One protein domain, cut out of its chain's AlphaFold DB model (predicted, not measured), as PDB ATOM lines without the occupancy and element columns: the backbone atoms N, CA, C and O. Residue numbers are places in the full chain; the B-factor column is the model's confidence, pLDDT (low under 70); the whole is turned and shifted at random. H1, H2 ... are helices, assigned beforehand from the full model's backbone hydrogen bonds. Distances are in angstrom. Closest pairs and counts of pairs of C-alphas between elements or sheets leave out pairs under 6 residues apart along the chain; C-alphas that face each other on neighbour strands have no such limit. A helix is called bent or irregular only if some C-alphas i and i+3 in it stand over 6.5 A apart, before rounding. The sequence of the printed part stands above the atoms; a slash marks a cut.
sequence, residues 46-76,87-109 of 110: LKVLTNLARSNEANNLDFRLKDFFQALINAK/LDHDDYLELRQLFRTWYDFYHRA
ATOM      1  N   LEU A  46     -40.745 -71.004   2.211       87.88
ATOM      2  CA  LEU A  46     -40.551 -72.270   2.930       87.88
ATOM      3  C   LEU A  46     -40.598 -72.093   4.454       87.88
ATOM      4  O   LEU A  46     -41.223 -72.907   5.141       87.88
ATOM      5  N   LYS A  47     -40.022 -71.013   4.997       88.06
ATOM      6  CA  LYS A  47     -40.137 -70.690   6.431       88.06
ATOM      7  C   LYS A  47     -41.584 -70.445   6.855       88.06
ATOM      8  O   LYS A  47     -42.027 -70.993   7.865       88.06
ATOM      9  N   VAL A  48     -42.332 -69.654   6.083       90.00
ATOM     10  CA  VAL A  48     -43.752 -69.375   6.365       90.00
ATOM     11  C   VAL A  48     -44.577 -70.661   6.317       90.00
ATOM     12  O   VAL A  48     -45.350 -70.926   7.237       90.00
ATOM     13  N   LEU A  49     -44.383 -71.483   5.285       91.44
ATOM     14  CA  LEU A  49     -45.079 -72.764   5.137       91.44
ATOM     15  C   LEU A  49     -44.728 -73.739   6.262       91.44
ATOM     16  O   LEU A  49     -45.606 -74.432   6.760       91.44
ATOM     17  N   THR A  50     -43.480 -73.756   6.722       91.81
ATOM     18  CA  THR A  50     -43.067 -74.610   7.844       91.81
ATOM     19  C   THR A  50     -43.712 -74.183   9.156       91.81
ATOM     20  O   THR A  50     -44.179 -75.025   9.919       91.81
ATOM     21  N   ASN A  51     -43.803 -72.877   9.415       90.62
ATOM     22  CA  ASN A  51     -44.531 -72.381  10.582       90.62
ATOM     23  C   ASN A  51     -46.026 -72.718  10.507       90.62
ATOM     24  O   ASN A  51     -46.600 -73.103  11.519       90.62
ATOM     25  N   LEU A  52     -46.636 -72.634   9.319       90.69
ATOM     26  CA  LEU A  52     -48.018 -73.074   9.111       90.69
ATOM     27  C   LEU A  52     -48.171 -74.579   9.337       90.69
ATOM     28  O   LEU A  52     -49.139 -75.000   9.964       90.69
ATOM     29  N   ALA A  53     -47.218 -75.391   8.874       90.56
ATOM     30  CA  ALA A  53     -47.269 -76.840   9.027       90.56
ATOM     31  C   ALA A  53     -47.334 -77.273  10.501       90.56
ATOM     32  O   ALA A  53     -48.050 -78.210  10.824       90.56
ATOM     33  N   ARG A  54     -46.676 -76.538  11.407       90.00
ATOM     34  CA  ARG A  54     -46.708 -76.809  12.858       90.00
ATOM     35  C   ARG A  54     -48.087 -76.651  13.500       90.00
ATOM     36  O   ARG A  54     -48.318 -77.206  14.567       90.00
ATOM     37  N   SER A  55     -48.978 -75.860  12.902       88.94
ATOM     38  CA  SER A  55     -50.319 -75.594  13.433       88.94
ATOM     39  C   SER A  55     -51.435 -76.183  12.569       88.94
ATOM     40  O   SER A  55     -52.595 -75.834  12.772       88.94
ATOM     41  N   ASN A  56     -51.098 -76.992  11.563       88.56
ATOM     42  CA  ASN A  56     -52.051 -77.584  10.628       88.56
ATOM     43  C   ASN A  56     -51.972 -79.109  10.679       88.56
ATOM     44  O   ASN A  56     -50.909 -79.689  10.884       88.56
ATOM     45  N   GLU A  57     -53.102 -79.756  10.427       84.06
ATOM     46  CA  GLU A  57     -53.202 -81.210  10.349       84.06
ATOM     47  C   GLU A  57     -53.424 -81.643   8.895       84.06
ATOM     48  O   GLU A  57     -54.001 -80.911   8.090       84.06
ATOM     49  N   ALA A  58     -52.987 -82.851   8.530       80.19
ATOM     50  CA  ALA A  58     -53.057 -83.333   7.145       80.19
ATOM     51  C   ALA A  58     -54.496 -83.441   6.594       80.19
ATOM     52  O   ALA A  58     -54.711 -83.336   5.388       80.19
ATOM     53  N   ASN A  59     -55.482 -83.642   7.468       77.94
ATOM     54  CA  ASN A  59     -56.914 -83.681   7.155       77.94
ATOM     55  C   ASN A  59     -57.562 -82.282   7.072       77.94
ATOM     56  O   ASN A  59     -58.665 -82.164   6.539       77.94
ATOM     57  N   ASN A  60     -56.900 -81.238   7.576       84.00
ATOM     58  CA  ASN A  60     -57.402 -79.867   7.620       84.00
ATOM     59  C   ASN A  60     -56.274 -78.870   7.320       84.00
ATOM     60  O   ASN A  60     -55.849 -78.091   8.174       84.00
ATOM     61  N   LEU A  61     -55.758 -78.943   6.092       85.25
ATOM     62  CA  LEU A  61     -54.684 -78.071   5.631       85.25
ATOM     63  C   LEU A  61     -55.197 -76.686   5.240       85.25
ATOM     64  O   LEU A  61     -56.153 -76.559   4.469       85.25
ATOM     65  N   ASP A  62     -54.451 -75.660   5.643       90.75
ATOM     66  CA  ASP A  62     -54.529 -74.333   5.046       90.75
ATOM     67  C   ASP A  62     -54.344 -74.402   3.519       90.75
ATOM     68  O   ASP A  62     -53.548 -75.190   2.986       90.75
ATOM     69  N   PHE A  63     -55.064 -73.541   2.796       88.38
ATOM     70  CA  PHE A  63     -55.047 -73.529   1.334       88.38
ATOM     71  C   PHE A  63     -53.632 -73.342   0.763       88.38
ATOM     72  O   PHE A  63     -53.328 -73.900  -0.289       88.38
ATOM     73  N   ARG A  64     -52.754 -72.601   1.456       89.44
ATOM     74  CA  ARG A  64     -51.371 -72.345   1.025       89.44
ATOM     75  C   ARG A  64     -50.518 -73.606   1.078       89.44
ATOM     76  O   ARG A  64     -49.682 -73.802   0.200       89.44
ATOM     77  N   LEU A  65     -50.732 -74.450   2.092       91.19
ATOM     78  CA  LEU A  65     -50.058 -75.745   2.218       91.19
ATOM     79  C   LEU A  65     -50.554 -76.703   1.142       91.19
ATOM     80  O   LEU A  65     -49.744 -77.338   0.476       91.19
ATOM     81  N   LYS A  66     -51.870 -76.746   0.911       89.88
ATOM     82  CA  LYS A  66     -52.458 -77.579  -0.141       89.88
ATOM     83  C   LYS A  66     -51.953 -77.193  -1.534       89.88
ATOM     84  O   LYS A  66     -51.559 -78.071  -2.295       89.88
ATOM     85  N   ASP A  67     -51.937 -75.899  -1.850       89.88
ATOM     86  CA  ASP A  67     -51.420 -75.381  -3.123       89.88
ATOM     87  C   ASP A  67     -49.933 -75.720  -3.301       89.88
ATOM     88  O   ASP A  67     -49.520 -76.227  -4.343       89.88
ATOM     89  N   PHE A  68     -49.138 -75.541  -2.242       90.88
ATOM     90  CA  PHE A  68     -47.727 -75.909  -2.243       90.88
ATOM     91  C   PHE A  68     -47.507 -77.416  -2.444       90.88
ATOM     92  O   PHE A  68     -46.716 -77.808  -3.298       90.88
ATOM     93  N   PHE A  69     -48.225 -78.272  -1.715       91.19
ATOM     94  CA  PHE A  69     -48.111 -79.725  -1.858       91.19
ATOM     95  C   PHE A  69     -48.538 -80.191  -3.248       91.19
ATOM     96  O   PHE A  69     -47.852 -81.013  -3.852       91.19
ATOM     97  N   GLN A  70     -49.605 -79.620  -3.808       88.56
ATOM     98  CA  GLN A  70     -50.009 -79.914  -5.180       88.56
ATOM     99  C   GLN A  70     -48.946 -79.469  -6.193       88.56
ATOM    100  O   GLN A  70     -48.685 -80.185  -7.161       88.56
ATOM    101  N   ALA A  71     -48.297 -78.322  -5.965       88.31
ATOM    102  CA  ALA A  71     -47.186 -77.862  -6.792       88.31
ATOM    103  C   ALA A  71     -45.987 -78.824  -6.737       88.31
ATOM    104  O   ALA A  71     -45.391 -79.084  -7.782       88.31
ATOM    105  N   LEU A  72     -45.682 -79.407  -5.569       87.94
ATOM    106  CA  LEU A  72     -44.669 -80.462  -5.439       87.94
ATOM    107  C   LEU A  72     -45.030 -81.694  -6.281       87.94
ATOM    108  O   LEU A  72     -44.201 -82.152  -7.064       87.94
ATOM    109  N   ILE A  73     -46.277 -82.173  -6.204       87.00
ATOM    110  CA  ILE A  73     -46.731 -83.320  -7.013       87.00
ATOM    111  C   ILE A  73     -46.633 -83.023  -8.509       87.00
ATOM    112  O   ILE A  73     -46.134 -83.847  -9.274       87.00
ATOM    113  N   ASN A  74     -47.055 -81.829  -8.929       85.56
ATOM    114  CA  ASN A  74     -46.965 -81.400 -10.325       85.56
ATOM    115  C   ASN A  74     -45.505 -81.304 -10.801       85.56
ATOM    116  O   ASN A  74     -45.223 -81.563 -11.968       85.56
ATOM    117  N   ALA A  75     -44.582 -80.983  -9.892       82.81
ATOM    118  CA  ALA A  75     -43.140 -81.008 -10.112       82.81
ATOM    119  C   ALA A  75     -42.519 -82.414  -9.971       82.81
ATOM    120  O   ALA A  75     -41.298 -82.540  -9.945       82.81
ATOM    121  N   LYS A  76     -43.337 -83.472  -9.872       85.06
ATOM    122  CA  LYS A  76     -42.921 -84.874  -9.674       85.06
ATOM    123  C   LYS A  76     -42.131 -85.118  -8.382       85.06
ATOM    124  O   LYS A  76     -41.440 -86.131  -8.252       85.06
ATOM    125  N   LEU A  87     -36.230 -79.033   0.487       81.94
ATOM    126  CA  LEU A  87     -37.001 -79.488   1.633       81.94
ATOM    127  C   LEU A  87     -36.252 -80.507   2.483       81.94
ATOM    128  O   LEU A  87     -36.741 -80.733   3.573       81.94
ATOM    129  N   ASP A  88     -35.126 -81.093   2.061       82.88
ATOM    130  CA  ASP A  88     -34.363 -82.078   2.853       82.88
ATOM    131  C   ASP A  88     -33.759 -81.499   4.151       82.88
ATOM    132  O   ASP A  88     -33.565 -82.213   5.130       82.88
ATOM    133  N   HIS A  89     -33.551 -80.181   4.210       85.12
ATOM    134  CA  HIS A  89     -32.930 -79.508   5.355       85.12
ATOM    135  C   HIS A  89     -33.760 -79.628   6.643       85.12
ATOM    136  O   HIS A  89     -34.966 -79.390   6.615       85.12
ATOM    137  N   ASP A  90     -33.150 -79.941   7.791       86.88
ATOM    138  CA  ASP A  90     -33.858 -80.190   9.067       86.88
ATOM    139  C   ASP A  90     -34.801 -79.066   9.513       86.88
ATOM    140  O   ASP A  90     -35.845 -79.334  10.108       86.88
ATOM    141  N   ASP A  91     -34.507 -77.825   9.128       86.56
ATOM    142  CA  ASP A  91     -35.379 -76.668   9.366       86.56
ATOM    143  C   ASP A  91     -36.814 -76.864   8.848       86.56
ATOM    144  O   ASP A  91     -37.737 -76.235   9.362       86.56
ATOM    145  N   TYR A  92     -37.009 -77.736   7.854       89.31
ATOM    146  CA  TYR A  92     -38.291 -78.014   7.201       89.31
ATOM    147  C   TYR A  92     -38.875 -79.387   7.557       89.31
ATOM    148  O   TYR A  92     -39.790 -79.857   6.875       89.31
ATOM    149  N   LEU A  93     -38.377 -80.042   8.614       90.81
ATOM    150  CA  LEU A  93     -38.813 -81.382   9.024       90.81
ATOM    151  C   LEU A  93     -40.338 -81.485   9.181       90.81
ATOM    152  O   LEU A  93     -40.947 -82.404   8.639       90.81
ATOM    153  N   GLU A  94     -40.958 -80.517   9.855       91.62
ATOM    154  CA  GLU A  94     -42.413 -80.475  10.074       91.62
ATOM    155  C   GLU A  94     -43.189 -80.392   8.753       91.62
ATOM    156  O   GLU A  94     -44.171 -81.101   8.537       91.62
ATOM    157  N   LEU A  95     -42.701 -79.574   7.816       92.50
ATOM    158  CA  LEU A  95     -43.297 -79.437   6.490       92.50
ATOM    159  C   LEU A  95     -43.165 -80.739   5.685       92.50
ATOM    160  O   LEU A  95     -44.129 -81.149   5.035       92.50
ATOM    161  N   ARG A  96     -42.010 -81.422   5.766       92.88
ATOM    162  CA  ARG A  96     -41.799 -82.745   5.145       92.88
ATOM    163  C   ARG A  96     -42.739 -83.802   5.721       92.88
ATOM    164  O   ARG A  96     -43.333 -84.568   4.962       92.88
ATOM    165  N   GLN A  97     -42.868 -83.862   7.045       92.31
ATOM    166  CA  GLN A  97     -43.722 -84.842   7.720       92.31
ATOM    167  C   GLN A  97     -45.198 -84.626   7.386       92.31
ATOM    168  O   GLN A  97     -45.906 -85.587   7.063       92.31
ATOM    169  N   LEU A  98     -45.649 -83.369   7.397       92.81
ATOM    170  CA  LEU A  98     -47.017 -83.022   7.034       92.81
ATOM    171  C   LEU A  98     -47.306 -83.362   5.569       92.81
ATOM    172  O   LEU A  98     -48.332 -83.977   5.279       92.81
ATOM    173  N   PHE A  99     -46.379 -83.035   4.663       92.19
ATOM    174  CA  PHE A  99     -46.493 -83.397   3.251       92.19
ATOM    175  C   PHE A  99     -46.598 -84.911   3.057       92.19
ATOM    176  O   PHE A  99     -47.491 -85.366   2.349       92.19
ATOM    177  N   ARG A 100     -45.738 -85.698   3.716       91.88
ATOM    178  CA  ARG A 100     -45.790 -87.166   3.650       91.88
ATOM    179  C   ARG A 100     -47.127 -87.709   4.137       91.88
ATOM    180  O   ARG A 100     -47.736 -88.524   3.455       91.88
ATOM    181  N   THR A 101     -47.595 -87.222   5.280       92.06
ATOM    182  CA  THR A 101     -48.868 -87.652   5.867       92.06
ATOM    183  C   THR A 101     -50.035 -87.326   4.937       92.06
ATOM    184  O   THR A 101     -50.871 -88.185   4.664       92.06
ATOM    185  N   TRP A 102     -50.074 -86.105   4.400       91.38
ATOM    186  CA  TRP A 102     -51.088 -85.684   3.432       91.38
ATOM    187  C   TRP A 102     -51.042 -86.505   2.139       91.38
ATOM    188  O   TRP A 102     -52.083 -86.947   1.652       91.38
ATOM    189  N   TYR A 103     -49.840 -86.748   1.615       89.94
ATOM    190  CA  TYR A 103     -49.626 -87.554   0.419       89.94
ATOM    191  C   TYR A 103     -50.152 -88.976   0.609       89.94
ATOM    192  O   TYR A 103     -50.907 -89.458  -0.231       89.94
ATOM    193  N   ASP A 104     -49.829 -89.613   1.736       88.94
ATOM    194  CA  ASP A 104     -50.314 -90.953   2.063       88.94
ATOM    195  C   ASP A 104     -51.845 -90.971   2.199       88.94
ATOM    196  O   ASP A 104     -52.488 -91.873   1.670       88.94
ATOM    197  N   PHE A 105     -52.468 -89.970   2.830       84.81
ATOM    198  CA  PHE A 105     -53.935 -89.889   2.897       84.81
ATOM    199  C   PHE A 105     -54.592 -89.791   1.517       84.81
ATOM    200  O   PHE A 105     -55.623 -90.424   1.284       84.81
ATOM    201  N   TYR A 106     -54.015 -89.005   0.609       76.75
ATOM    202  CA  TYR A 106     -54.599 -88.753  -0.707       76.75
ATOM    203  C   TYR A 106     -54.311 -89.878  -1.713       76.75
ATOM    204  O   TYR A 106     -55.173 -90.217  -2.521       76.75
ATOM    205  N   HIS A 107     -53.125 -90.493  -1.649       70.50
ATOM    206  CA  HIS A 107     -52.683 -91.520  -2.601       70.50
ATOM    207  C   HIS A 107     -52.898 -92.964  -2.136       70.50
ATOM    208  O   HIS A 107     -52.889 -93.861  -2.974       70.50
ATOM    209  N   ARG A 108     -53.137 -93.228  -0.846       57.41
ATOM    210  CA  ARG A 108     -53.478 -94.577  -0.342       57.41
ATOM    211  C   ARG A 108     -54.961 -94.935  -0.529       57.41
ATOM    212  O   ARG A 108     -55.372 -96.032  -0.168       57.41
ATOM    213  N   ALA A 109     -55.757 -94.017  -1.080       50.06
ATOM    214  CA  ALA A 109     -57.178 -94.200  -1.383       50.06
ATOM    215  C   ALA A 109     -57.462 -94.686  -2.826       50.06
ATOM    216  O   ALA A 109     -58.615 -94.639  -3.256       50.06
TER     217      ALA A 109
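This is residues 46 to 76 and 87 to 109 of the 110 residues of an uncharacterized protein of Phytophthora parasitica CJ01A1 (UniProt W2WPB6). One long helix, H3, makes a base, and two shorter helices lie over the same side of it: H1 packs on residues 92 to 98 of H3, and H2 crosses over the middle of H3 about perpendicular to it, close by but not clearly touching. H1 and H2 also meet each other, at residues 64 to 65 of H2, and the three helices make a small cluster. The printed part has 54 residues with three named helices, in the order H1, H2, H3 along the chain, and no named strand; the class is all helix. It is compact, with a radius of gyration of the C-alphas of 10.3 A, and the C-alphas span 29 by 23 by 17 A.

H3, the longest helix, holds residues 90 to 107 and measures 24.9 A from first to last C-alpha; it begins with C-alpha 90 at (-33.858, -80.190, 9.067) and ends with C-alpha 107 at (-52.683, -91.520, -2.601). H3 is irregular: C-alphas 91 and 94 are 8.0 A apart, where about 5 A is found in a regular helix, and its line is a rough one. H2 holds residues 63 to 74 and measures 16.2 A. H1 holds residues 46 to 53, measures 10.2 A and begins with C-alpha 46 at (-40.551, -72.270, 2.930).

H1 touches both other helices, H3 and H2. H3 touches H1 with residues 92 to 98 alone; the closest C-alphas are those of Thr 50 and Leu 95, 5.0 A apart. The two helices run the same way at a steep tilt of 57 degrees. H2 touches H1 with residues 64 to 65 alone; the closest C-alphas are those of Leu 49 and Leu 65, 6.5 A apart. H1 and H2 run opposite ways at a steep tilt of 62 degrees. H2 and H3 are close but not clearly touching, with 1 pair of C-alphas within 8 A, those of Phe 69 and Phe 99 at 6.5 A; their lines are about perpendicular, at 77 degrees. In H1 and H2 every O i to N i+4 pair is within hydrogen-bond range, and in H3 12 of 14 are.

The two C-alphas farthest apart are those of Lys 47 and Ala 109, at 30.1 A. Residues 77 to 86 are cut out, and C-alphas 76 and 87 are 13.9 A apart across the cut, which lies in the link from H2 to H3. The link from H1 to H2, with 9 residues between them, is short. The mean pLDDT of the printed part is 86.6, and residues 108 to 109 are under 70.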